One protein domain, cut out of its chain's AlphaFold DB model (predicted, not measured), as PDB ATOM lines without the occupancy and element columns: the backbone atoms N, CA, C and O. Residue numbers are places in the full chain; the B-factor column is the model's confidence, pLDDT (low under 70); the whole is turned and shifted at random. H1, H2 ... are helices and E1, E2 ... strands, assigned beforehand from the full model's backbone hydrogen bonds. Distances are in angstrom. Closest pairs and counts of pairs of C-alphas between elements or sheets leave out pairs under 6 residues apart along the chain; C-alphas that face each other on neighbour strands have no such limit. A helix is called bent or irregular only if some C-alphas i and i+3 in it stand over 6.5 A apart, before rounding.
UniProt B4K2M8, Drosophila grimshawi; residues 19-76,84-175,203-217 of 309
ATOM      1  N   GLN A  19     -11.025  48.120 -18.776       91.44
ATOM      2  CA  GLN A  19     -12.330  47.847 -18.178       91.44
ATOM      3  C   GLN A  19     -12.346  46.488 -17.462       91.44
ATOM      4  O   GLN A  19     -12.754  46.395 -16.305       91.44
ATOM      5  N   LYS A  20     -11.790  45.442 -18.089       89.12
ATOM      6  CA  LYS A  20     -11.638  44.117 -17.461       89.12
ATOM      7  C   LYS A  20     -10.731  44.135 -16.236       89.12
ATOM      8  O   LYS A  20     -10.849  43.274 -15.369       89.12
ATOM      9  N   GLU A  21      -9.730  45.007 -16.192       87.94
ATOM     10  CA  GLU A  21      -8.872  45.160 -15.017       87.94
ATOM     11  C   GLU A  21      -9.625  45.829 -13.862       87.94
ATOM     12  O   GLU A  21      -9.537  45.344 -12.734       87.94
ATOM     13  N   VAL A  22     -10.399  46.880 -14.144       90.69
ATOM     14  CA  VAL A  22     -11.257  47.551 -13.156       90.69
ATOM     15  C   VAL A  22     -12.265  46.563 -12.568       90.69
ATOM     16  O   VAL A  22     -12.289  46.375 -11.355       90.69
ATOM     17  N   GLU A  23     -12.987  45.828 -13.414       92.00
ATOM     18  CA  GLU A  23     -13.954  44.810 -12.979       92.00
ATOM     19  C   GLU A  23     -13.320  43.737 -12.085       92.00
ATOM     20  O   GLU A  23     -13.898  43.328 -11.077       92.00
ATOM     21  N   ARG A  24     -12.105  43.287 -12.422       90.69
ATOM     22  CA  ARG A  24     -11.369  42.309 -11.610       90.69
ATOM     23  C   ARG A  24     -10.977  42.871 -10.245       90.69
ATOM     24  O   ARG A  24     -11.085  42.161  -9.246       90.69
ATOM     25  N   ARG A  25     -10.535  44.128 -10.182       91.31
ATOM     26  CA  ARG A  25     -10.207  44.793  -8.910       91.31
ATOM     27  C   ARG A  25     -11.445  44.951  -8.039       91.31
ATOM     28  O   ARG A  25     -11.382  44.637  -6.852       91.31
ATOM     29  N   ASP A  26     -12.560  45.364  -8.631       92.56
ATOM     30  CA  ASP A  26     -13.831  45.501  -7.927       92.56
ATOM     31  C   ASP A  26     -14.295  44.142  -7.388       92.56
ATOM     32  O   ASP A  26     -14.644  44.034  -6.214       92.56
ATOM     33  N   ALA A  27     -14.188  43.071  -8.182       93.19
ATOM     34  CA  ALA A  27     -14.517  41.715  -7.743       93.19
ATOM     35  C   ALA A  27     -13.689  41.262  -6.525       93.19
ATOM     36  O   ALA A  27     -14.243  40.685  -5.591       93.19
ATOM     37  N   VAL A  28     -12.381  41.555  -6.488       93.25
ATOM     38  CA  VAL A  28     -11.533  41.251  -5.317       93.25
ATOM     39  C   VAL A  28     -11.972  42.034  -4.089       93.25
ATOM     40  O   VAL A  28     -11.945  41.508  -2.977       93.25
ATOM     41  N   GLN A  29     -12.382  43.292  -4.260       90.69
ATOM     42  CA  GLN A  29     -12.844  44.112  -3.142       90.69
ATOM     43  C   GLN A  29     -14.128  43.571  -2.507       90.69
ATOM     44  O   GLN A  29     -14.306  43.766  -1.304       90.69
ATOM     45  N   GLN A  30     -14.955  42.865  -3.285       92.00
ATOM     46  CA  GLN A  30     -16.174  42.195  -2.822       92.00
ATOM     47  C   GLN A  30     -15.924  40.835  -2.152       92.00
ATOM     48  O   GLN A  30     -16.861  40.245  -1.613       92.00
ATOM     49  N   LEU A  31     -14.690  40.310  -2.162       92.44
ATOM     50  CA  LEU A  31     -14.378  39.083  -1.429       92.44
ATOM     51  C   LEU A  31     -14.588  39.286   0.073       92.44
ATOM     52  O   LEU A  31     -14.258  40.337   0.632       92.44
ATOM     53  N   SER A  32     -15.108  38.249   0.735       86.12
ATOM     54  CA  SER A  32     -15.326  38.276   2.180       86.12
ATOM     55  C   SER A  32     -14.026  38.598   2.915       86.12
ATOM     56  O   SER A  32     -12.980  37.998   2.672       86.12
ATOM     57  N   ARG A  33     -14.115  39.545   3.850       89.38
ATOM     58  CA  ARG A  33     -13.038  39.899   4.787       89.38
ATOM     59  C   ARG A  33     -13.346  39.436   6.202       89.38
ATOM     60  O   ARG A  33     -12.630  39.800   7.134       89.38
ATOM     61  N   LEU A  34     -14.435  38.688   6.372       91.50
ATOM     62  CA  LEU A  34     -14.838  38.195   7.674       91.50
ATOM     63  C   LEU A  34     -13.811  37.167   8.147       91.50
ATOM     64  O   LEU A  34     -13.432  36.281   7.376       91.50
ATOM     65  N   PRO A  35     -13.328  37.287   9.388       94.00
ATOM     66  CA  PRO A  35     -12.432  36.294   9.927       94.00
ATOM     67  C   PRO A  35     -13.204  35.005  10.226       94.00
ATOM     68  O   PRO A  35     -14.393  35.030  10.543       94.00
ATOM     69  N   ALA A  36     -12.503  33.881  10.157       93.81
ATOM     70  CA  ALA A  36     -13.038  32.568  10.493       93.81
ATOM     71  C   ALA A  36     -12.034  31.798  11.350       93.81
ATOM     72  O   ALA A  36     -10.882  32.212  11.499       93.81
ATOM     73  N   ASN A  37     -12.467  30.679  11.924       94.62
ATOM     74  CA  ASN A  37     -11.566  29.794  12.655       94.62
ATOM     75  C   ASN A  37     -10.471  29.260  11.722       94.62
ATOM     76  O   ASN A  37     -10.712  29.016  10.537       94.62
ATOM     77  N   CYS A  38      -9.271  29.060  12.263       94.94
ATOM     78  CA  CYS A  38      -8.223  28.330  11.566       94.94
ATOM     79  C   CYS A  38      -8.754  26.943  11.148       94.94
ATOM     80  O   CYS A  38      -9.409  26.280  11.953       94.94
ATOM     81  N   PRO A  39      -8.490  26.476   9.913       92.69
ATOM     82  CA  PRO A  39      -8.990  25.179   9.454       92.69
ATOM     83  C   PRO A  39      -8.338  23.985  10.172       92.69
ATOM     84  O   PRO A  39      -8.824  22.860  10.050       92.69
ATOM     85  N   VAL A  40      -7.246  24.202  10.913       92.44
ATOM     86  CA  VAL A  40      -6.575  23.170  11.713       92.44
ATOM     87  C   VAL A  40      -7.314  22.989  13.042       92.44
ATOM     88  O   VAL A  40      -7.423  23.928  13.823       92.44
ATOM     89  N   GLY A  41      -7.801  21.777  13.318       87.00
ATOM     90  CA  GLY A  41      -8.744  21.492  14.406       87.00
ATOM     91  C   GLY A  41      -8.217  21.786  15.813       87.00
ATOM     92  O   GLY A  41      -8.970  22.239  16.669       87.00
ATOM     93  N   ASN A  42      -6.913  21.620  16.043       87.12
ATOM     94  CA  ASN A  42      -6.274  21.939  17.323       87.12
ATOM     95  C   ASN A  42      -5.851  23.419  17.454       87.12
ATOM     96  O   ASN A  42      -5.128  23.776  18.385       87.12
ATOM     97  N   CYS A  43      -6.288  24.288  16.537       92.19
ATOM     98  CA  CYS A  43      -5.984  25.711  16.541       92.19
ATOM     99  C   CYS A  43      -7.244  26.540  16.805       92.19
ATOM    100  O   CYS A  43      -8.123  26.659  15.958       92.19
ATOM    101  N   SER A  44      -7.306  27.194  17.964       93.62
ATOM    102  CA  SER A  44      -8.430  28.062  18.344       93.62
ATOM    103  C   SER A  44      -8.327  29.488  17.786       93.62
ATOM    104  O   SER A  44      -9.042  30.384  18.235       93.62
ATOM    105  N   ALA A  45      -7.385  29.750  16.876       95.81
ATOM    106  CA  ALA A  45      -7.168  31.086  16.344       95.81
ATOM    107  C   ALA A  45      -8.279  31.474  15.363       95.81
ATOM    108  O   ALA A  45      -8.624  30.710  14.464       95.81
ATOM    109  N   ILE A  46      -8.772  32.702  15.495       96.19
ATOM    110  CA  ILE A  46      -9.633  33.350  14.506       96.19
ATOM    111  C   ILE A  46      -8.733  34.171  13.580       96.19
ATOM    112  O   ILE A  46      -7.967  35.021  14.038       96.19
ATOM    113  N   VAL A  47      -8.787  33.894  12.279       95.94
ATOM    114  CA  VAL A  47      -7.827  34.394  11.293       95.94
ATOM    115  C   VAL A  47      -8.561  35.066  10.138       95.94
ATOM    116  O   VAL A  47      -9.475  34.499   9.536       95.94
ATOM    117  N   PHE A  48      -8.143  36.291   9.823       95.56
ATOM    118  CA  PHE A  48      -8.600  37.015   8.638       95.56
ATOM    119  C   PHE A  48      -8.043  36.379   7.358       95.56
ATOM    120  O   PHE A  48      -6.885  35.950   7.376       95.56
ATOM    121  N   PRO A  49      -8.783  36.406   6.233       94.38
ATOM    122  CA  PRO A  49      -8.331  35.794   4.982       94.38
ATOM    123  C   PRO A  49      -6.953  36.297   4.528       94.38
ATOM    124  O   PRO A  49      -6.091  35.505   4.157       94.38
ATOM    125  N   SER A  50      -6.706  37.604   4.661       92.06
ATOM    126  CA  SER A  50      -5.426  38.249   4.330       92.06
ATOM    127  C   SER A  50      -4.262  37.819   5.230       92.06
ATOM    128  O   SER A  50      -3.109  37.851   4.816       92.06
ATOM    129  N   ASN A  51      -4.545  37.392   6.462       94.81
ATOM    130  CA  ASN A  51      -3.533  36.993   7.441       94.81
ATOM    131  C   ASN A  51      -3.335  35.473   7.500       94.81
ATOM    132  O   ASN A  51      -2.494  34.995   8.268       94.81
ATOM    133  N   LEU A  52      -4.083  34.706   6.704       95.19
ATOM    134  CA  LEU A  52      -4.066  33.250   6.755       95.19
ATOM    135  C   LEU A  52      -2.696  32.679   6.392       95.19
ATOM    136  O   LEU A  52      -2.180  31.839   7.122       95.19
ATOM    137  N   MET A  53      -2.056  33.204   5.342       95.31
ATOM    138  CA  MET A  53      -0.694  32.818   4.952       95.31
ATOM    139  C   MET A  53       0.292  32.975   6.116       95.31
ATOM    140  O   MET A  53       0.999  32.038   6.483       95.31
ATOM    141  N   LYS A  54       0.298  34.160   6.736       94.75
ATOM    142  CA  LYS A  54       1.154  34.478   7.884       94.75
ATOM    143  C   LYS A  54       0.904  33.520   9.043       94.75
ATOM    144  O   LYS A  54       1.851  33.015   9.634       94.75
ATOM    145  N   HIS A  55      -0.366  33.265   9.357       94.62
ATOM    146  CA  HIS A  55      -0.755  32.355  10.427       94.62
ATOM    147  C   HIS A  55      -0.238  30.934  10.179       94.62
ATOM    148  O   HIS A  55       0.435  30.382  11.049       94.62
ATOM    149  N   MET A  56      -0.482  30.374   8.991       93.94
ATOM    150  CA  MET A  56      -0.053  29.015   8.646       93.94
ATOM    151  C   MET A  56       1.471  28.871   8.699       93.94
ATOM    152  O   MET A  56       1.983  27.967   9.361       93.94
ATOM    153  N   LEU A  57       2.204  29.815   8.101       91.50
ATOM    154  CA  LEU A  57       3.670  29.803   8.082       91.50
ATOM    155  C   LEU A  57       4.307  30.003   9.466       91.50
ATOM    156  O   LEU A  57       5.434  29.583   9.686       91.50
ATOM    157  N   HIS A  58       3.612  30.630  10.417       89.31
ATOM    158  CA  HIS A  58       4.179  30.908  11.742       89.31
ATOM    159  C   HIS A  58       3.757  29.909  12.808       89.31
ATOM    160  O   HIS A  58       4.526  29.617  13.720       89.31
ATOM    161  N   ARG A  59       2.517  29.424  12.741       90.06
ATOM    162  CA  ARG A  59       1.940  28.558  13.773       90.06
ATOM    163  C   ARG A  59       1.971  27.086  13.397       90.06
ATOM    164  O   ARG A  59       2.122  26.265  14.292       90.06
ATOM    165  N   HIS A  60       1.862  26.762  12.111       89.88
ATOM    166  CA  HIS A  60       1.705  25.381  11.656       89.88
ATOM    167  C   HIS A  60       2.928  24.853  10.898       89.88
ATOM    168  O   HIS A  60       3.262  23.684  11.040       89.88
ATOM    169  N   ALA A  61       3.677  25.703  10.192       79.81
ATOM    170  CA  ALA A  61       4.903  25.281   9.508       79.81
ATOM    171  C   ALA A  61       6.040  24.858  10.459       79.81
ATOM    172  O   ALA A  61       6.815  23.964  10.131       79.81
ATOM    173  N   ILE A  62       6.150  25.495  11.630       62.81
ATOM    174  CA  ILE A  62       7.249  25.261  12.586       62.81
ATOM    175  C   ILE A  62       7.042  23.959  13.380       62.81
ATOM    176  O   ILE A  62       8.000  23.393  13.897       62.81
ATOM    177  N   ALA A  63       5.812  23.437  13.430       60.84
ATOM    178  CA  ALA A  63       5.477  22.224  14.174       60.84
ATOM    179  C   ALA A  63       6.044  20.925  13.555       60.84
ATOM    180  O   ALA A  63       5.840  19.858  14.116       60.84
ATOM    181  N   GLY A  64       6.769  20.998  12.430       57.28
ATOM    182  CA  GLY A  64       7.542  19.885  11.857       57.28
ATOM    183  C   GLY A  64       6.750  18.908  10.983       57.28
ATOM    184  O   GLY A  64       7.337  18.296  10.095       57.28
ATOM    185  N   ASP A  65       5.431  18.830  11.160       69.38
ATOM    186  CA  ASP A  65       4.592  17.829  10.483       69.38
ATOM    187  C   ASP A  65       3.900  18.340   9.204       69.38
ATOM    188  O   ASP A  65       3.380  17.549   8.415       69.38
ATOM    189  N   THR A  66       3.899  19.656   8.960       81.44
ATOM    190  CA  THR A  66       3.241  20.265   7.792       81.44
ATOM    191  C   THR A  66       4.251  20.612   6.698       81.44
ATOM    192  O   THR A  66       5.151  21.433   6.886       81.44
ATOM    193  N   LEU A  67       4.064  20.047   5.501       87.06
ATOM    194  CA  LEU A  67       4.864  20.377   4.320       87.06
ATOM    195  C   LEU A  67       4.562  21.803   3.835       87.06
ATOM    196  O   LEU A  67       3.416  22.125   3.541       87.06
ATOM    197  N   ASN A  68       5.586  22.635   3.647       91.25
ATOM    198  CA  ASN A  68       5.444  23.925   2.967       91.25
ATOM    199  C   ASN A  68       6.044  23.821   1.569       91.25
ATOM    200  O   ASN A  68       7.231  23.525   1.431       91.25
ATOM    201  N   ALA A  69       5.235  24.044   0.535       93.75
ATOM    202  CA  ALA A  69       5.682  23.875  -0.844       93.75
ATOM    203  C   ALA A  69       5.088  24.931  -1.772       93.75
ATOM    204  O   ALA A  69       3.895  25.219  -1.730       93.75
ATOM    205  N   GLU A  70       5.918  25.473  -2.659       96.00
ATOM    206  CA  GLU A  70       5.443  26.270  -3.787       96.00
ATOM    207  C   GLU A  70       4.756  25.356  -4.807       96.00
ATOM    208  O   GLU A  70       5.277  24.297  -5.168       96.00
ATOM    209  N   ILE A  71       3.587  25.773  -5.288       96.94
ATOM    210  CA  ILE A  71       2.849  25.068  -6.333       96.94
ATOM    211  C   ILE A  71       2.423  26.051  -7.418       96.94
ATOM    212  O   ILE A  71       2.094  27.209  -7.159       96.94
ATOM    213  N   TYR A  72       2.449  25.580  -8.659       96.94
ATOM    214  CA  TYR A  72       2.157  26.389  -9.833       96.94
ATOM    215  C   TYR A  72       1.088  25.721 -10.684       96.94
ATOM    216  O   TYR A  72       0.949  24.496 -10.694       96.94
ATOM    217  N   GLU A  73       0.364  26.540 -11.432       94.88
ATOM    218  CA  GLU A  73      -0.711  26.111 -12.312       94.88
ATOM    219  C   GLU A  73      -0.248  24.992 -13.260       94.88
ATOM    220  O   GLU A  73       0.801  25.085 -13.910       94.88
ATOM    221  N   HIS A  74      -1.025  23.904 -13.311       93.69
ATOM    222  CA  HIS A  74      -0.760  22.699 -14.107       93.69
ATOM    223  C   HIS A  74       0.591  22.002 -13.845       93.69
ATOM    224  O   HIS A  74       0.994  21.123 -14.617       93.69
ATOM    225  N   ARG A  75       1.309  22.349 -12.770       93.56
ATOM    226  CA  ARG A  75       2.551  21.671 -12.381       93.56
ATOM    227  C   ARG A  75       2.265  20.638 -11.289       93.56
ATOM    228  O   ARG A  75       1.732  21.009 -10.248       93.56
ATOM    229  N   PRO A  76       2.641  19.363 -11.496       94.00
ATOM    230  CA  PRO A  76       2.455  18.339 -10.481       94.00
ATOM    231  C   PRO A  76       3.414  18.548  -9.310       94.00
ATOM    232  O   PRO A  76       4.630  18.686  -9.500       94.00
ATOM    233  N   THR A  84      -0.182   7.862   9.963       83.25
ATOM    234  CA  THR A  84       0.016   7.747  11.416       83.25
ATOM    235  C   THR A  84      -0.023   9.109  12.103       83.25
ATOM    236  O   THR A  84       0.546  10.061  11.583       83.25
ATOM    237  N   GLY A  85      -0.593   9.176  13.308       80.81
ATOM    238  CA  GLY A  85      -0.552  10.378  14.152       80.81
ATOM    239  C   GLY A  85      -1.781  11.287  14.060       80.81
ATOM    240  O   GLY A  85      -1.823  12.296  14.750       80.81
ATOM    241  N   TYR A  86      -2.798  10.925  13.269       85.62
ATOM    242  CA  TYR A  86      -4.042  11.695  13.177       85.62
ATOM    243  C   TYR A  86      -5.123  11.162  14.117       85.62
ATOM    244  O   TYR A  86      -5.622  10.040  13.965       85.62
ATOM    245  N   GLU A  87      -5.519  11.997  15.073       86.00
ATOM    246  CA  GLU A  87      -6.650  11.712  15.954       86.00
ATOM    247  C   GLU A  87      -7.977  11.681  15.192       86.00
ATOM    248  O   GLU A  87      -8.191  12.408  14.218       86.00
ATOM    249  N   HIS A  88      -8.885  10.821  15.656       83.75
ATOM    250  CA  HIS A  88     -10.201  10.672  15.055       83.75
ATOM    251  C   HIS A  88     -11.030  11.958  15.193       83.75
ATOM    252  O   HIS A  88     -11.100  12.549  16.269       83.75
ATOM    253  N   GLY A  89     -11.690  12.367  14.108       82.38
ATOM    254  CA  GLY A  89     -12.577  13.530  14.064       82.38
ATOM    255  C   GLY A  89     -11.861  14.881  14.113       82.38
ATOM    256  O   GLY A  89     -12.527  15.912  14.160       82.38
ATOM    257  N   GLN A  90     -10.526  14.895  14.091       87.75
ATOM    258  CA  GLN A  90      -9.724  16.114  14.109       87.75
ATOM    259  C   GLN A  90      -9.190  16.436  12.713       87.75
ATOM    260  O   GLN A  90      -8.748  15.555  11.973       87.75
ATOM    261  N   ASN A  91      -9.227  17.723  12.362       91.69
ATOM    262  CA  ASN A  91      -8.710  18.223  11.094       91.69
ATOM    263  C   ASN A  91      -7.237  18.609  11.242       91.69
ATOM    264  O   ASN A  91      -6.888  19.434  12.085       91.69
ATOM    265  N   TYR A  92      -6.385  18.075  10.377       92.38
ATOM    266  CA  TYR A  92      -4.956  18.374  10.336       92.38
ATOM    267  C   TYR A  92      -4.572  18.988   8.995       92.38
ATOM    268  O   TYR A  92      -5.152  18.658   7.962       92.38
ATOM    269  N   CYS A  93      -3.569  19.865   8.999       93.62
ATOM    270  CA  CYS A  93      -2.980  20.397   7.775       93.62
ATOM    271  C   CYS A  93      -1.726  19.594   7.416       93.62
ATOM    272  O   CYS A  93      -0.703  19.686   8.093       93.62
ATOM    273  N   VAL A  94      -1.812  18.817   6.335       92.56
ATOM    274  CA  VAL A  94      -0.700  18.004   5.814       92.56
ATOM    275  C   VAL A  94       0.285  18.874   5.043       92.56
ATOM    276  O   VAL A  94       1.495  18.659   5.094       92.56
ATOM    277  N   ALA A  95      -0.227  19.867   4.313       94.25
ATOM    278  CA  ALA A  95       0.611  20.796   3.574       94.25
ATOM    279  C   ALA A  95       0.005  22.196   3.501       94.25
ATOM    280  O   ALA A  95      -1.189  22.349   3.248       94.25
ATOM    281  N   THR A  96       0.855  23.209   3.640       95.81
ATOM    282  CA  THR A  96       0.566  24.588   3.246       95.81
ATOM    283  C   THR A  96       1.220  24.839   1.892       95.81
ATOM    284  O   THR A  96       2.443  24.888   1.748       95.81
ATOM    285  N   LEU A  97       0.386  24.959   0.872       97.19
ATOM    286  CA  LEU A  97       0.784  25.143  -0.509       97.19
ATOM    287  C   LEU A  97       0.748  26.630  -0.852       97.19
ATOM    288  O   LEU A  97      -0.258  27.311  -0.665       97.19
ATOM    289  N   LEU A  98       1.856  27.126  -1.382       96.88
ATOM    290  CA  LEU A  98       2.026  28.513  -1.784       96.88
ATOM    291  C   LEU A  98       1.727  28.583  -3.284       96.88
ATOM    292  O   LEU A  98       2.621  28.370  -4.108       96.88
ATOM    293  N   TYR A  99       0.466  28.832  -3.650       98.00
ATOM    294  CA  TYR A  99       0.045  28.877  -5.050       98.00
ATOM    295  C   TYR A  99       0.452  30.197  -5.710       98.00
ATOM    296  O   TYR A  99      -0.030  31.271  -5.347       98.00
ATOM    297  N   GLY A 100       1.356  30.101  -6.686       97.31
ATOM    298  CA  GLY A 100       1.967  31.252  -7.358       97.31
ATOM    299  C   GLY A 100       1.388  31.593  -8.732       97.31
ATOM    300  O   GLY A 100       1.986  32.405  -9.435       97.31
ATOM    301  N   GLY A 101       0.287  30.963  -9.153       96.19
ATOM    302  CA  GLY A 101      -0.206  31.066 -10.531       96.19
ATOM    303  C   GLY A 101       0.709  30.330 -11.515       96.19
ATOM    304  O   GLY A 101       1.189  29.229 -11.229       96.19
ATOM    305  N   GLN A 102       0.990  30.916 -12.677       95.31
ATOM    306  CA  GLN A 102       1.888  30.321 -13.668       95.31
ATOM    307  C   GLN A 102       3.356  30.554 -13.301       95.31
ATOM    308  O   GLN A 102       3.804  31.672 -13.038       95.31
ATOM    309  N   MET A 103       4.138  29.476 -13.351       94.25
ATOM    310  CA  MET A 103       5.570  29.520 -13.059       94.25
ATOM    311  C   MET A 103       6.288  30.548 -13.948       94.25
ATOM    312  O   MET A 103       6.086  30.574 -15.164       94.25
ATOM    313  N   ASN A 104       7.152  31.364 -13.338       93.56
ATOM    314  CA  ASN A 104       7.911  32.443 -13.985       93.56
ATOM    315  C   ASN A 104       7.051  33.553 -14.621       93.56
ATOM    316  O   ASN A 104       7.545  34.296 -15.469       93.56
ATOM    317  N   LYS A 105       5.781  33.698 -14.215       95.50
ATOM    318  CA  LYS A 105       4.892  34.777 -14.669       95.50
ATOM    319  C   LYS A 105       4.287  35.539 -13.481       95.50
ATOM    320  O   LYS A 105       3.165  35.244 -13.066       95.50
ATOM    321  N   PRO A 106       4.993  36.547 -12.935       94.25
ATOM    322  CA  PRO A 106       4.539  37.294 -11.757       94.25
ATOM    323  C   PRO A 106       3.167  37.967 -11.918       94.25
ATOM    324  O   PRO A 106       2.422  38.102 -10.954       94.25
ATOM    325  N   ASN A 107       2.795  38.341 -13.145       94.25
ATOM    326  CA  ASN A 107       1.489  38.923 -13.468       94.25
ATOM    327  C   ASN A 107       0.311  37.938 -13.346       94.25
ATOM    328  O   ASN A 107      -0.839  38.363 -13.382       94.25
ATOM    329  N   THR A 108       0.587  36.639 -13.215       94.56
ATOM    330  CA  THR A 108      -0.428  35.598 -12.986       94.56
ATOM    331  C   THR A 108      -0.562  35.212 -11.513       94.56
ATOM    332  O   THR A 108      -1.409  34.389 -11.181       94.56
ATOM    333  N   GLN A 109       0.261  35.787 -10.629       96.56
ATOM    334  CA  GLN A 109       0.164  35.533  -9.193       96.56
ATOM    335  C   GLN A 109      -1.204  35.991  -8.668       96.56
ATOM    336  O   GLN A 109      -1.632  37.079  -9.055       96.56
ATOM    337  N   PRO A 110      -1.859  35.230  -7.772       96.62
ATOM    338  CA  PRO A 110      -3.222  35.513  -7.319       96.62
ATOM    339  C   PRO A 110      -3.488  36.945  -6.833       96.62
ATOM    340  O   PRO A 110      -4.516  37.528  -7.175       96.62
ATOM    341  N   GLY A 111      -2.554  37.542  -6.088       95.44
ATOM    342  CA  GLY A 111      -2.670  38.935  -5.640       95.44
ATOM    343  C   GLY A 111      -2.543  39.952  -6.783       95.44
ATOM    344  O   GLY A 111      -3.234  40.966  -6.795       95.44
ATOM    345  N   THR A 112      -1.705  39.662  -7.781       95.06
ATOM    346  CA  THR A 112      -1.450  40.541  -8.936       95.06
ATOM    347  C   THR A 112      -2.547  40.434  -9.994       95.06
ATOM    348  O   THR A 112      -2.956  41.434 -10.579       95.06
ATOM    349  N   SER A 113      -3.044  39.222 -10.246       93.75
ATOM    350  CA  SER A 113      -4.084  38.937 -11.241       93.75
ATOM    351  C   SER A 113      -5.494  39.278 -10.759       93.75
ATOM    352  O   SER A 113      -6.450  39.097 -11.517       93.75
ATOM    353  N   CYS A 114      -5.617  39.802  -9.534       94.62
ATOM    354  CA  CYS A 114      -6.882  40.074  -8.861       94.62
ATOM    355  C   CYS A 114      -7.741  38.802  -8.701       94.62
ATOM    356  O   CYS A 114      -8.956  38.810  -8.902       94.62
ATOM    357  N   MET A 115      -7.098  37.689  -8.343       94.38
ATOM    358  CA  MET A 115      -7.776  36.470  -7.903       94.38
ATOM    359  C   MET A 115      -8.100  36.524  -6.410       94.38
ATOM    360  O   MET A 115      -9.170  36.088  -5.989       94.38
ATOM    361  N   SER A 116      -7.170  37.033  -5.603       95.25
ATOM    362  CA  SER A 116      -7.285  37.087  -4.149       95.25
ATOM    363  C   SER A 116      -6.735  38.397  -3.604       95.25
ATOM    364  O   SER A 116      -6.006  39.121  -4.283       95.25
ATOM    365  N   LEU A 117      -7.047  38.685  -2.341       93.75
ATOM    366  CA  LEU A 117      -6.351  39.740  -1.614       93.75
ATOM    367  C   LEU A 117      -4.867  39.352  -1.438       93.75
ATOM    368  O   LEU A 117      -4.580  38.177  -1.179       93.75
ATOM    369  N   PRO A 118      -3.926  40.304  -1.568       94.12
ATOM    370  CA  PRO A 118      -2.535  40.085  -1.188       94.12
ATOM    371  C   PRO A 118      -2.400  39.767   0.306       94.12
ATOM    372  O   PRO A 118      -3.250  40.150   1.112       94.12
ATOM    373  N   ASN A 119      -1.301  39.116   0.679       94.25
ATOM    374  CA  ASN A 119      -0.935  38.854   2.069       94.25
ATOM    375  C   ASN A 119      -0.089  40.026   2.604       94.25
ATOM    376  O   ASN A 119       1.094  40.119   2.251       94.25
ATOM    377  N   PRO A 120      -0.649  40.931   3.428       91.38
ATOM    378  CA  PRO A 120       0.121  42.003   4.042       91.38
ATOM    379  C   PRO A 120       1.054  41.456   5.130       91.38
ATOM    380  O   PRO A 120       0.807  40.405   5.724       91.38
ATOM    381  N   ASP A 121       2.116  42.207   5.420       88.06
ATOM    382  CA  ASP A 121       2.943  42.049   6.623       88.06
ATOM    383  C   ASP A 121       3.471  40.627   6.880       88.06
ATOM    384  O   ASP A 121       3.573  40.179   8.035       88.06
ATOM    385  N   LEU A 122       3.795  39.902   5.804       90.88
ATOM    386  CA  LEU A 122       4.608  38.692   5.889       90.88
ATOM    387  C   LEU A 122       5.986  39.049   6.455       90.88
ATOM    388  O   LEU A 122       6.494  40.146   6.247       90.88
ATOM    389  N   PHE A 123       6.599  38.129   7.194       86.94
ATOM    390  CA  PHE A 123       7.941  38.349   7.738       86.94
ATOM    391  C   PHE A 123       8.985  38.385   6.615       86.94
ATOM    392  O   PHE A 123       8.721  37.886   5.521       86.94
ATOM    393  N   HIS A 124      10.160  38.971   6.885       80.12
ATOM    394  CA  HIS A 124      11.205  39.257   5.885       80.12
ATOM    395  C   HIS A 124      11.486  38.083   4.931       80.12
ATOM    396  O   HIS A 124      11.432  38.263   3.714       80.12
ATOM    397  N   ASP A 125      11.622  36.868   5.460       85.12
ATOM    398  CA  ASP A 125      11.919  35.664   4.668       85.12
ATOM    399  C   ASP A 125      10.768  35.217   3.742       85.12
ATOM    400  O   ASP A 125      10.975  34.481   2.773       85.12
ATOM    401  N   TYR A 126       9.547  35.694   3.997       90.31
ATOM    402  CA  TYR A 126       8.321  35.311   3.297       90.31
ATOM    403  C   TYR A 126       7.738  36.413   2.399       90.31
ATOM    404  O   TYR A 126       6.731  36.165   1.737       90.31
ATOM    405  N   HIS A 127       8.358  37.597   2.284       91.62
ATOM    406  CA  HIS A 127       7.828  38.692   1.444       91.62
ATOM    407  C   HIS A 127       7.613  38.306  -0.022       91.62
ATOM    408  O   HIS A 127       6.699  38.817  -0.668       91.62
ATOM    409  N   LYS A 128       8.409  37.370  -0.554       93.25
ATOM    410  CA  LYS A 128       8.241  36.867  -1.927       93.25
ATOM    411  C   LYS A 128       6.875  36.200  -2.172       93.25
ATOM    412  O   LYS A 128       6.476  36.050  -3.323       93.25
ATOM    413  N   TYR A 129       6.145  35.849  -1.109       95.81
ATOM    414  CA  TYR A 129       4.810  35.248  -1.151       95.81
ATOM    415  C   TYR A 129       3.666  36.255  -0.944       95.81
ATOM    416  O   TYR A 129       2.511  35.849  -0.818       95.81
ATOM    417  N   ALA A 130       3.941  37.565  -0.949       96.00
ATOM    418  CA  ALA A 130       2.920  38.597  -0.747       96.00
ATOM    419  C   ALA A 130       1.740  38.484  -1.732       96.00
ATOM    420  O   ALA A 130       0.598  38.702  -1.346       96.00
ATOM    421  N   ASN A 131       1.991  38.062  -2.976       97.19
ATOM    422  CA  ASN A 131       0.953  37.890  -4.001       97.19
ATOM    423  C   ASN A 131       0.553  36.425  -4.246       97.19
ATOM    424  O   ASN A 131      -0.156  36.142  -5.210       97.19
ATOM    425  N   TYR A 132       1.021  35.487  -3.422       97.62
ATOM    426  CA  TYR A 132       0.658  34.072  -3.527       97.62
ATOM    427  C   TYR A 132      -0.654  33.797  -2.785       97.62
ATOM    428  O   TYR A 132      -0.995  34.495  -1.836       97.62
ATOM    429  N   LEU A 133      -1.372  32.745  -3.169       97.62
ATOM    430  CA  LEU A 133      -2.543  32.275  -2.429       97.62
ATOM    431  C   LEU A 133      -2.135  31.108  -1.511       97.62
ATOM    432  O   LEU A 133      -1.561  30.137  -2.014       97.62
ATOM    433  N   PRO A 134      -2.416  31.161  -0.195       97.31
ATOM    434  CA  PRO A 134      -2.256  29.994   0.661       97.31
ATOM    435  C   PRO A 134      -3.367  28.983   0.361       97.31
ATOM    436  O   PRO A 134      -4.551  29.315   0.405       97.31
ATOM    437  N   ILE A 135      -2.981  27.743   0.075       97.75
ATOM    438  CA  ILE A 135      -3.900  26.617  -0.083       97.75
ATOM    439  C   ILE A 135      -3.468  25.527   0.889       97.75
ATOM    440  O   ILE A 135      -2.348  25.031   0.817       97.75
ATOM    441  N   MET A 136      -4.345  25.127   1.797       96.50
ATOM    442  CA  MET A 136      -4.053  24.099   2.786       96.50
ATOM    443  C   MET A 136      -4.618  22.767   2.312       96.50
ATOM    444  O   MET A 136      -5.803  22.660   1.993       96.50
ATOM    445  N   MET A 137      -3.768  21.746   2.282       95.56
ATOM    446  CA  MET A 137      -4.192  20.363   2.133       95.56
ATOM    447  C   MET A 137      -4.552  19.822   3.509       95.56
ATOM    448  O   MET A 137      -3.688  19.626   4.366       95.56
ATOM    449  N   MET A 138      -5.842  19.607   3.703       94.69
ATOM    450  CA  MET A 138      -6.423  19.150   4.949       94.69
ATOM    451  C   MET A 138      -6.618  17.640   4.920       94.69
ATOM    452  O   MET A 138      -6.870  17.054   3.864       94.69
ATOM    453  N   VAL A 139      -6.523  17.023   6.092       92.62
ATOM    454  CA  VAL A 139      -6.891  15.631   6.313       92.62
ATOM    455  C   VAL A 139      -7.723  15.500   7.579       92.62
ATOM    456  O   VAL A 139      -7.446  16.147   8.587       92.62
ATOM    457  N   CYS A 140      -8.721  14.628   7.531       90.50
ATOM    458  CA  CYS A 140      -9.462  14.177   8.697       90.50
ATOM    459  C   CYS A 140      -9.427  12.652   8.733       90.50
ATOM    460  O   CYS A 140      -9.754  11.997   7.737       90.50
ATOM    461  N   HIS A 141      -9.027  12.091   9.870       87.12
ATOM    462  CA  HIS A 141      -9.213  10.675  10.143       87.12
ATOM    463  C   HIS A 141     -10.613  10.488  10.723       87.12
ATOM    464  O   HIS A 141     -10.902  10.954  11.821       87.12
ATOM    465  N   CYS A 142     -11.503   9.838   9.988       82.19
ATOM    466  CA  CYS A 142     -12.878   9.620  10.422       82.19
ATOM    467  C   CYS A 142     -13.329   8.193  10.110       82.19
ATOM    468  O   CYS A 142     -12.569   7.368   9.611       82.19
ATOM    469  N   THR A 143     -14.567   7.861  10.450       76.88
ATOM    470  CA  THR A 143     -15.205   6.598  10.058       76.88
ATOM    471  C   THR A 143     -16.161   6.851   8.904       76.88
ATOM    472  O   THR A 143     -16.661   7.960   8.750       76.88
ATOM    473  N   TRP A 144     -16.481   5.819   8.128       72.06
ATOM    474  CA  TRP A 144     -17.531   5.904   7.107       72.06
ATOM    475  C   TRP A 144     -18.952   5.844   7.708       72.06
ATOM    476  O   TRP A 144     -19.926   6.155   7.030       72.06
ATOM    477  N   PHE A 145     -19.080   5.490   8.994       69.69
ATOM    478  CA  PHE A 145     -20.361   5.320   9.690       69.69
ATOM    479  C   PHE A 145     -21.299   6.538   9.679       69.69
ATOM    480  O   PHE A 145     -22.496   6.307   9.547       69.69
ATOM    481  N   PRO A 146     -20.838   7.806   9.730       65.88
ATOM    482  CA  PRO A 146     -21.723   8.975   9.645       65.88
ATOM    483  C   PRO A 146     -22.534   9.066   8.348       65.88
ATOM    484  O   PRO A 146     -23.502   9.822   8.258       65.88
ATOM    485  N   GLN A 147     -22.140   8.289   7.336       66.62
ATOM    486  CA  GLN A 147     -22.840   8.176   6.062       66.62
ATOM    487  C   GLN A 147     -23.916   7.085   6.055       66.62
ATOM    488  O   GLN A 147     -24.621   6.941   5.058       66.62
ATOM    489  N   LEU A 148     -24.044   6.303   7.131       67.56
ATOM    490  CA  LEU A 148     -25.112   5.324   7.271       67.56
ATOM    491  C   LEU A 148     -26.458   6.041   7.383       67.56
ATOM    492  O   LEU A 148     -26.636   6.973   8.169       67.56
ATOM    493  N   SER A 149     -27.430   5.563   6.610       72.38
ATOM    494  CA  SER A 149     -28.812   6.047   6.677       72.38
ATOM    495  C   SER A 149     -29.462   5.733   8.031       72.38
ATOM    496  O   SER A 149     -30.330   6.474   8.485       72.38
ATOM    497  N   ASP A 150     -29.040   4.642   8.679       80.62
ATOM    498  CA  ASP A 150     -29.511   4.228  10.001       80.62
ATOM    499  C   ASP A 150     -28.643   4.850  11.107       80.62
ATOM    500  O   ASP A 150     -27.510   4.430  11.354       80.62
ATOM    501  N   LYS A 151     -29.206   5.848  11.801       79.56
ATOM    502  CA  LYS A 151     -28.539   6.588  12.884       79.56
ATOM    503  C   LYS A 151     -28.333   5.775  14.163       79.56
ATOM    504  O   LYS A 151     -27.441   6.096  14.955       79.56
ATOM    505  N   ARG A 152     -29.113   4.709  14.371       78.94
ATOM    506  CA  ARG A 152     -28.909   3.799  15.504       78.94
ATOM    507  C   ARG A 152     -27.707   2.901  15.236       78.94
ATOM    508  O   ARG A 152     -26.823   2.810  16.081       78.94
ATOM    509  N   LEU A 153     -27.636   2.337  14.030       75.88
ATOM    510  CA  LEU A 153     -26.491   1.543  13.589       75.88
ATOM    511  C   LEU A 153     -25.205   2.381  13.534       75.88
ATOM    512  O   LEU A 153     -24.159   1.916  13.973       75.88
ATOM    513  N   GLU A 154     -25.277   3.631  13.064       72.94
ATOM    514  CA  GLU A 154     -24.159   4.583  13.136       72.94
ATOM    515  C   GLU A 154     -23.617   4.698  14.565       72.94
ATOM    516  O   GLU A 154     -22.421   4.521  14.785       72.94
ATOM    517  N   SER A 155     -24.499   4.942  15.537       74.19
ATOM    518  CA  SER A 155     -24.115   5.125  16.940       74.19
ATOM    519  C   SER A 155     -23.473   3.864  17.531       74.19
ATOM    520  O   SER A 155     -22.454   3.950  18.217       74.19
ATOM    521  N   GLU A 156     -24.020   2.685  17.221       78.50
ATOM    522  CA  GLU A 156     -23.471   1.388  17.642       78.50
ATOM    523  C   GLU A 156     -22.092   1.114  17.015       78.50
ATOM    524  O   GLU A 156     -21.163   0.675  17.700       78.50
ATOM    525  N   MET A 157     -21.919   1.416  15.724       71.75
ATOM    526  CA  MET A 157     -20.658   1.194  15.014       71.75
ATOM    527  C   MET A 157     -19.565   2.183  15.426       71.75
ATOM    528  O   MET A 157     -18.409   1.775  15.564       71.75
ATOM    529  N   VAL A 158     -19.913   3.450  15.669       70.75
ATOM    530  CA  VAL A 158     -18.992   4.453  16.224       70.75
ATOM    531  C   VAL A 158     -18.525   4.020  17.616       70.75
ATOM    532  O   VAL A 158     -17.323   4.019  17.871       70.75
ATOM    533  N   ALA A 159     -19.435   3.565  18.485       70.69
ATOM    534  CA  ALA A 159     -19.090   3.103  19.830       70.69
ATOM    535  C   ALA A 159     -18.193   1.846  19.832       70.69
ATOM    536  O   ALA A 159     -17.309   1.726  20.678       70.69
ATOM    537  N   GLY A 160     -18.393   0.920  18.885       66.50
ATOM    538  CA  GLY A 160     -17.660  -0.350  18.824       66.50
ATOM    539  C   GLY A 160     -16.334  -0.333  18.050       66.50
ATOM    540  O   GLY A 160     -15.471  -1.165  18.322       66.50
ATOM    541  N   ASN A 161     -16.150   0.579  17.084       64.06
ATOM    542  CA  ASN A 161     -15.050   0.502  16.104       64.06
ATOM    543  C   ASN A 161     -14.196   1.774  15.964       64.06
ATOM    544  O   ASN A 161     -13.369   1.840  15.049       64.06
ATOM    545  N   ALA A 162     -14.344   2.755  16.861       57.31
ATOM    546  CA  ALA A 162     -13.637   4.041  16.801       57.31
ATOM    547  C   ALA A 162     -12.102   3.940  16.648       57.31
ATOM    548  O   ALA A 162     -11.481   4.865  16.129       57.31
ATOM    549  N   SER A 163     -11.474   2.834  17.068       56.59
ATOM    550  CA  SER A 163     -10.013   2.669  17.055       56.59
ATOM    551  C   SER A 163      -9.453   1.756  15.949       56.59
ATOM    552  O   SER A 163      -8.240   1.749  15.735       56.59
ATOM    553  N   THR A 164     -10.280   0.981  15.230       56.47
ATOM    554  CA  THR A 164      -9.804  -0.114  14.345       56.47
ATOM    555  C   THR A 164     -10.158   0.032  12.864       56.47
ATOM    556  O   THR A 164      -9.501  -0.598  12.016       56.47
ATOM    557  N   SER A 165     -11.166   0.851  12.551       62.22
ATOM    558  CA  SER A 165     -11.669   1.101  11.198       62.22
ATOM    559  C   SER A 165     -11.726   2.601  10.946       62.22
ATOM    560  O   SER A 165     -12.532   3.299  11.550       62.22
ATOM    561  N   GLY A 166     -10.871   3.093  10.054       73.88
ATOM    562  CA  GLY A 166     -10.764   4.516   9.767       73.88
ATOM    563  C   GLY A 166     -10.533   4.772   8.289       73.88
ATOM    564  O   GLY A 166      -9.824   4.024   7.616       73.88
ATOM    565  N   ILE A 167     -11.161   5.827   7.797       84.12
ATOM    566  CA  ILE A 167     -10.953   6.407   6.479       84.12
ATOM    567  C   ILE A 167     -10.249   7.753   6.654       84.12
ATOM    568  O   ILE A 167     -10.444   8.450   7.651       84.12
ATOM    569  N   TYR A 168      -9.426   8.117   5.679       87.25
ATOM    570  CA  TYR A 168      -8.803   9.433   5.623       87.25
ATOM    571  C   TYR A 168      -9.485  10.232   4.529       87.25
ATOM    572  O   TYR A 168      -9.500   9.819   3.370       87.25
ATOM    573  N   VAL A 169     -10.053  11.372   4.902       90.00
ATOM    574  CA  VAL A 169     -10.657  12.302   3.952       90.00
ATOM    575  C   VAL A 169      -9.679  13.436   3.734       90.00
ATOM    576  O   VAL A 169      -9.283  14.084   4.699       90.00
ATOM    577  N   LEU A 170      -9.284  13.660   2.480       93.12
ATOM    578  CA  LEU A 170      -8.372  14.733   2.096       93.12
ATOM    579  C   LEU A 170      -9.092  15.755   1.216       93.12
ATOM    580  O   LEU A 170      -9.804  15.384   0.280       93.12
ATOM    581  N   TRP A 171      -8.883  17.040   1.488       95.00
ATOM    582  CA  TRP A 171      -9.421  18.134   0.678       95.00
ATOM    583  C   TRP A 171      -8.488  19.341   0.692       95.00
ATOM    584  O   TRP A 171      -7.573  19.426   1.509       95.00
ATOM    585  N   LEU A 172      -8.697  20.264  -0.245       96.56
ATOM    586  CA  LEU A 172      -7.970  21.529  -0.291       96.56
ATOM    587  C   LEU A 172      -8.888  22.674   0.120       96.56
ATOM    588  O   LEU A 172     -10.054  22.711  -0.282       96.56
ATOM    589  N   THR A 173      -8.338  23.623   0.868       96.19
ATOM    590  CA  THR A 173      -9.051  24.815   1.330       96.19
ATOM    591  C   THR A 173      -8.177  26.064   1.208       96.19
ATOM    592  O   THR A 173      -6.957  25.983   1.356       96.19
ATOM    593  N   SER A 174      -8.767  27.213   0.895       96.75
ATOM    594  CA  SER A 174      -8.074  28.494   0.701       96.75
ATOM    595  C   SER A 174      -8.970  29.671   1.098       96.75
ATOM    596  O   SER A 174     -10.174  29.491   1.274       96.75
ATOM    597  N   PRO A 175      -8.440  30.901   1.207       96.25
ATOM    598  CA  PRO A 175      -9.262  32.109   1.168       96.25
ATOM    599  C   PRO A 175     -10.193  32.123  -0.048       96.25
ATOM    600  O   PRO A 175      -9.850  31.557  -1.091       96.25
ATOM    601  N   GLN A 203     -11.976  24.494  -1.543       94.25
ATOM    602  CA  GLN A 203     -13.025  25.039  -0.686       94.25
ATOM    603  C   GLN A 203     -12.610  26.383  -0.088       94.25
ATOM    604  O   GLN A 203     -11.426  26.653   0.087       94.25
ATOM    605  N   ASP A 204     -13.588  27.210   0.267       93.75
ATOM    606  CA  ASP A 204     -13.337  28.399   1.080       93.75
ATOM    607  C   ASP A 204     -13.107  27.975   2.538       93.75
ATOM    608  O   ASP A 204     -13.948  27.283   3.116       93.75
ATOM    609  N   TYR A 205     -12.001  28.393   3.153       93.31
ATOM    610  CA  TYR A 205     -11.676  28.061   4.545       93.31
ATOM    611  C   TYR A 205     -12.683  28.628   5.548       93.31
ATOM    612  O   TYR A 205     -12.800  28.102   6.653       93.31
ATOM    613  N   THR A 206     -13.424  29.672   5.168       90.00
ATOM    614  CA  THR A 206     -14.491  30.234   6.003       90.00
ATOM    615  C   THR A 206     -15.746  29.362   6.027       90.00
ATOM    616  O   THR A 206     -16.580  29.503   6.923       90.00
ATOM    617  N   SER A 207     -15.883  28.436   5.072       86.50
ATOM    618  CA  SER A 207     -16.979  27.469   5.038       86.50
ATOM    619  C   SER A 207     -16.737  26.299   6.001       86.50
ATOM    620  O   SER A 207     -15.644  26.124   6.543       86.50
ATOM    621  N   GLN A 208     -17.763  25.480   6.237       78.69
ATOM    622  CA  GLN A 208     -17.656  24.317   7.117       78.69
ATOM    623  C   GLN A 208     -16.596  23.323   6.608       78.69
ATOM    624  O   GLN A 208     -16.769  22.700   5.569       78.69
ATOM    625  N   GLN A 209     -15.532  23.124   7.391       80.56
ATOM    626  CA  GLN A 209     -14.406  22.241   7.046       80.56
ATOM    627  C   GLN A 209     -14.619  20.775   7.464       80.56
ATOM    628  O   GLN A 209     -13.694  19.972   7.398       80.56
ATOM    629  N   ASN A 210     -15.812  20.409   7.937       71.06
ATOM    630  CA  ASN A 210     -16.087  19.035   8.349       71.06
ATOM    631  C   ASN A 210     -16.501  18.202   7.132       71.06
ATOM    632  O   ASN A 210     -17.416  18.607   6.410       71.06
ATOM    633  N   PRO A 211     -15.885  17.030   6.908       65.38
ATOM    634  CA  PRO A 211     -16.228  16.181   5.778       65.38
ATOM    635  C   PRO A 211     -17.631  15.596   5.968       65.38
ATOM    636  O   PRO A 211     -17.832  14.649   6.723       65.38
ATOM    637  N   THR A 212     -18.622  16.167   5.282       56.62
ATOM    638  CA  THR A 212     -20.021  15.710   5.334       56.62
ATOM    639  C   THR A 212     -20.328  14.616   4.311       56.62
ATOM    640  O   THR A 212     -21.278  13.860   4.500       56.62
ATOM    641  N   MET A 213     -19.522  14.479   3.246       53.56
ATOM    642  CA  MET A 213     -19.703  13.448   2.216       53.56
ATOM    643  C   MET A 213     -18.379  12.902   1.667       53.56
ATOM    644  O   MET A 213     -17.655  13.567   0.929       53.56
ATOM    645  N   VAL A 214     -18.108  11.635   1.965       56.12
ATOM    646  CA  VAL A 214     -17.100  10.796   1.309       56.12
ATOM    647  C   VAL A 214     -17.746  10.163   0.081       56.12
ATOM    648  O   VAL A 214     -18.741   9.452   0.196       56.12
ATOM    649  N   THR A 215     -17.221  10.471  -1.101       52.38
ATOM    650  CA  THR A 215     -17.771   9.999  -2.387       52.38
ATOM    651  C   THR A 215     -16.907   8.934  -3.051       52.38
ATOM    652  O   THR A 215     -17.420   8.144  -3.834       52.38
ATOM    653  N   GLU A 216     -15.612   8.888  -2.739       58.56
ATOM    654  CA  GLU A 216     -14.658   7.960  -3.346       58.56
ATOM    655  C   GLU A 216     -13.744   7.390  -2.260       58.56
ATOM    656  O   GLU A 216     -13.236   8.126  -1.414       58.56
ATOM    657  N   LEU A 217     -13.571   6.067  -2.270       59.09
ATOM    658  CA  LEU A 217     -12.801   5.321  -1.280       59.09
ATOM    659  C   LEU A 217     -11.704   4.531  -1.990       59.09
ATOM    660  O   LEU A 217     -11.961   3.851  -2.982       59.09
TER     661      LEU A 217
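AT A GLANCE: This is residues 19 to 76, 84 to 175 and 203 to 217 of the 309 residues of a protein of Drosophila grimshawi (UniProt B4K2M8). A strongly twisted wall of four strands has helix H2 packed across one face, with H1 and H4 far out at opposite ends of the long axis. H3 and the unnamed residues 100 to 123 lie at the end of the sheet towards H1. The 165 printed residues hold four named helices and four named strands in the order H1 H2 E1 E2 H3 E3 H4 E4; the sheet, E1 E2 E3 E4, is mixed. The class is mixed, helices and strands, with under half of the residues, 72, in named elements. The whole is elongated, 58 by 36 by 31 A, and only just compact, close to loose, with a radius of gyration of the C-alphas of 18.2 A.

HOW THE PARTS SIT: H1, residues 19 to 29, is apart from H2, residues 49 to 60. H2 is on the sheet of E1, residues 67 to 71, E2, residues 91 to 99, E3, residues 133 to 142, and E4, residues 167 to 174, which gives two layers, a helix on one face of a sheet. Its height over the sheet is 9.3 A. It runs across the strands, at 64 degrees to E2 on the local plane, over E2 and only just over E3, on which 3 of its 12 C-alphas fall. Its closest C-alphas to E3 are those of Met 53 and Pro 134, 5.4 A. E1 and E2 are parallel, with N 96 and O 67 at 2.8 A. E2 bends by 60 degrees at residue 94 and is antiparallel to E3, with N 97 and O 135 at 2.7 A. E3 and E4 are antiparallel, with N 136 and O 173 at 2.8 A. H3, residues 124 to 129, is not on the sheet; H2 and H3 are near each other, with 5 pairs of C-alphas within 10 A. H4, residues 151 to 161, is not on the sheet and touches no helix. Each O i to N i+4 pair is within hydrogen-bond range in H1 and H4, against 6 of 8 in H2 and 0 of 2 in H3, where 2 of 3 O i to N i+3 pairs are.

IN THESE COORDINATES: H1 begins at C-alpha 19, (-12.330, 47.847, -18.178), and is 15.5 A long. H2 measures 15.9 A, E2 21.2 A, E3 28.0 A and H4 15.1 A. E4, 23.0 A, ends at C-alpha 174, (-8.074, 28.494, 0.701). H2 and H3 are irregular: C-alphas 50 and 53 are 7.2 A apart, C-alphas 125 and 128 7.6 A.

THE WHOLE: The C-alphas farthest apart, of Gln 19 and Gly 160, are 61.0 A apart. The printed part has two cuts: across the first, in the link from E1 to E2, C-alphas 76 and 84 are 24.4 A apart, and across the second, after E4, C-alphas 175 and 203 are 8.2 A apart. The links H1 to H2 and E2 to H3 are long. The mean pLDDT of the printed part is 86.6; it is under 70 in residues 62 to 65, 145 to 148, 160 to 165 and 211 to 217.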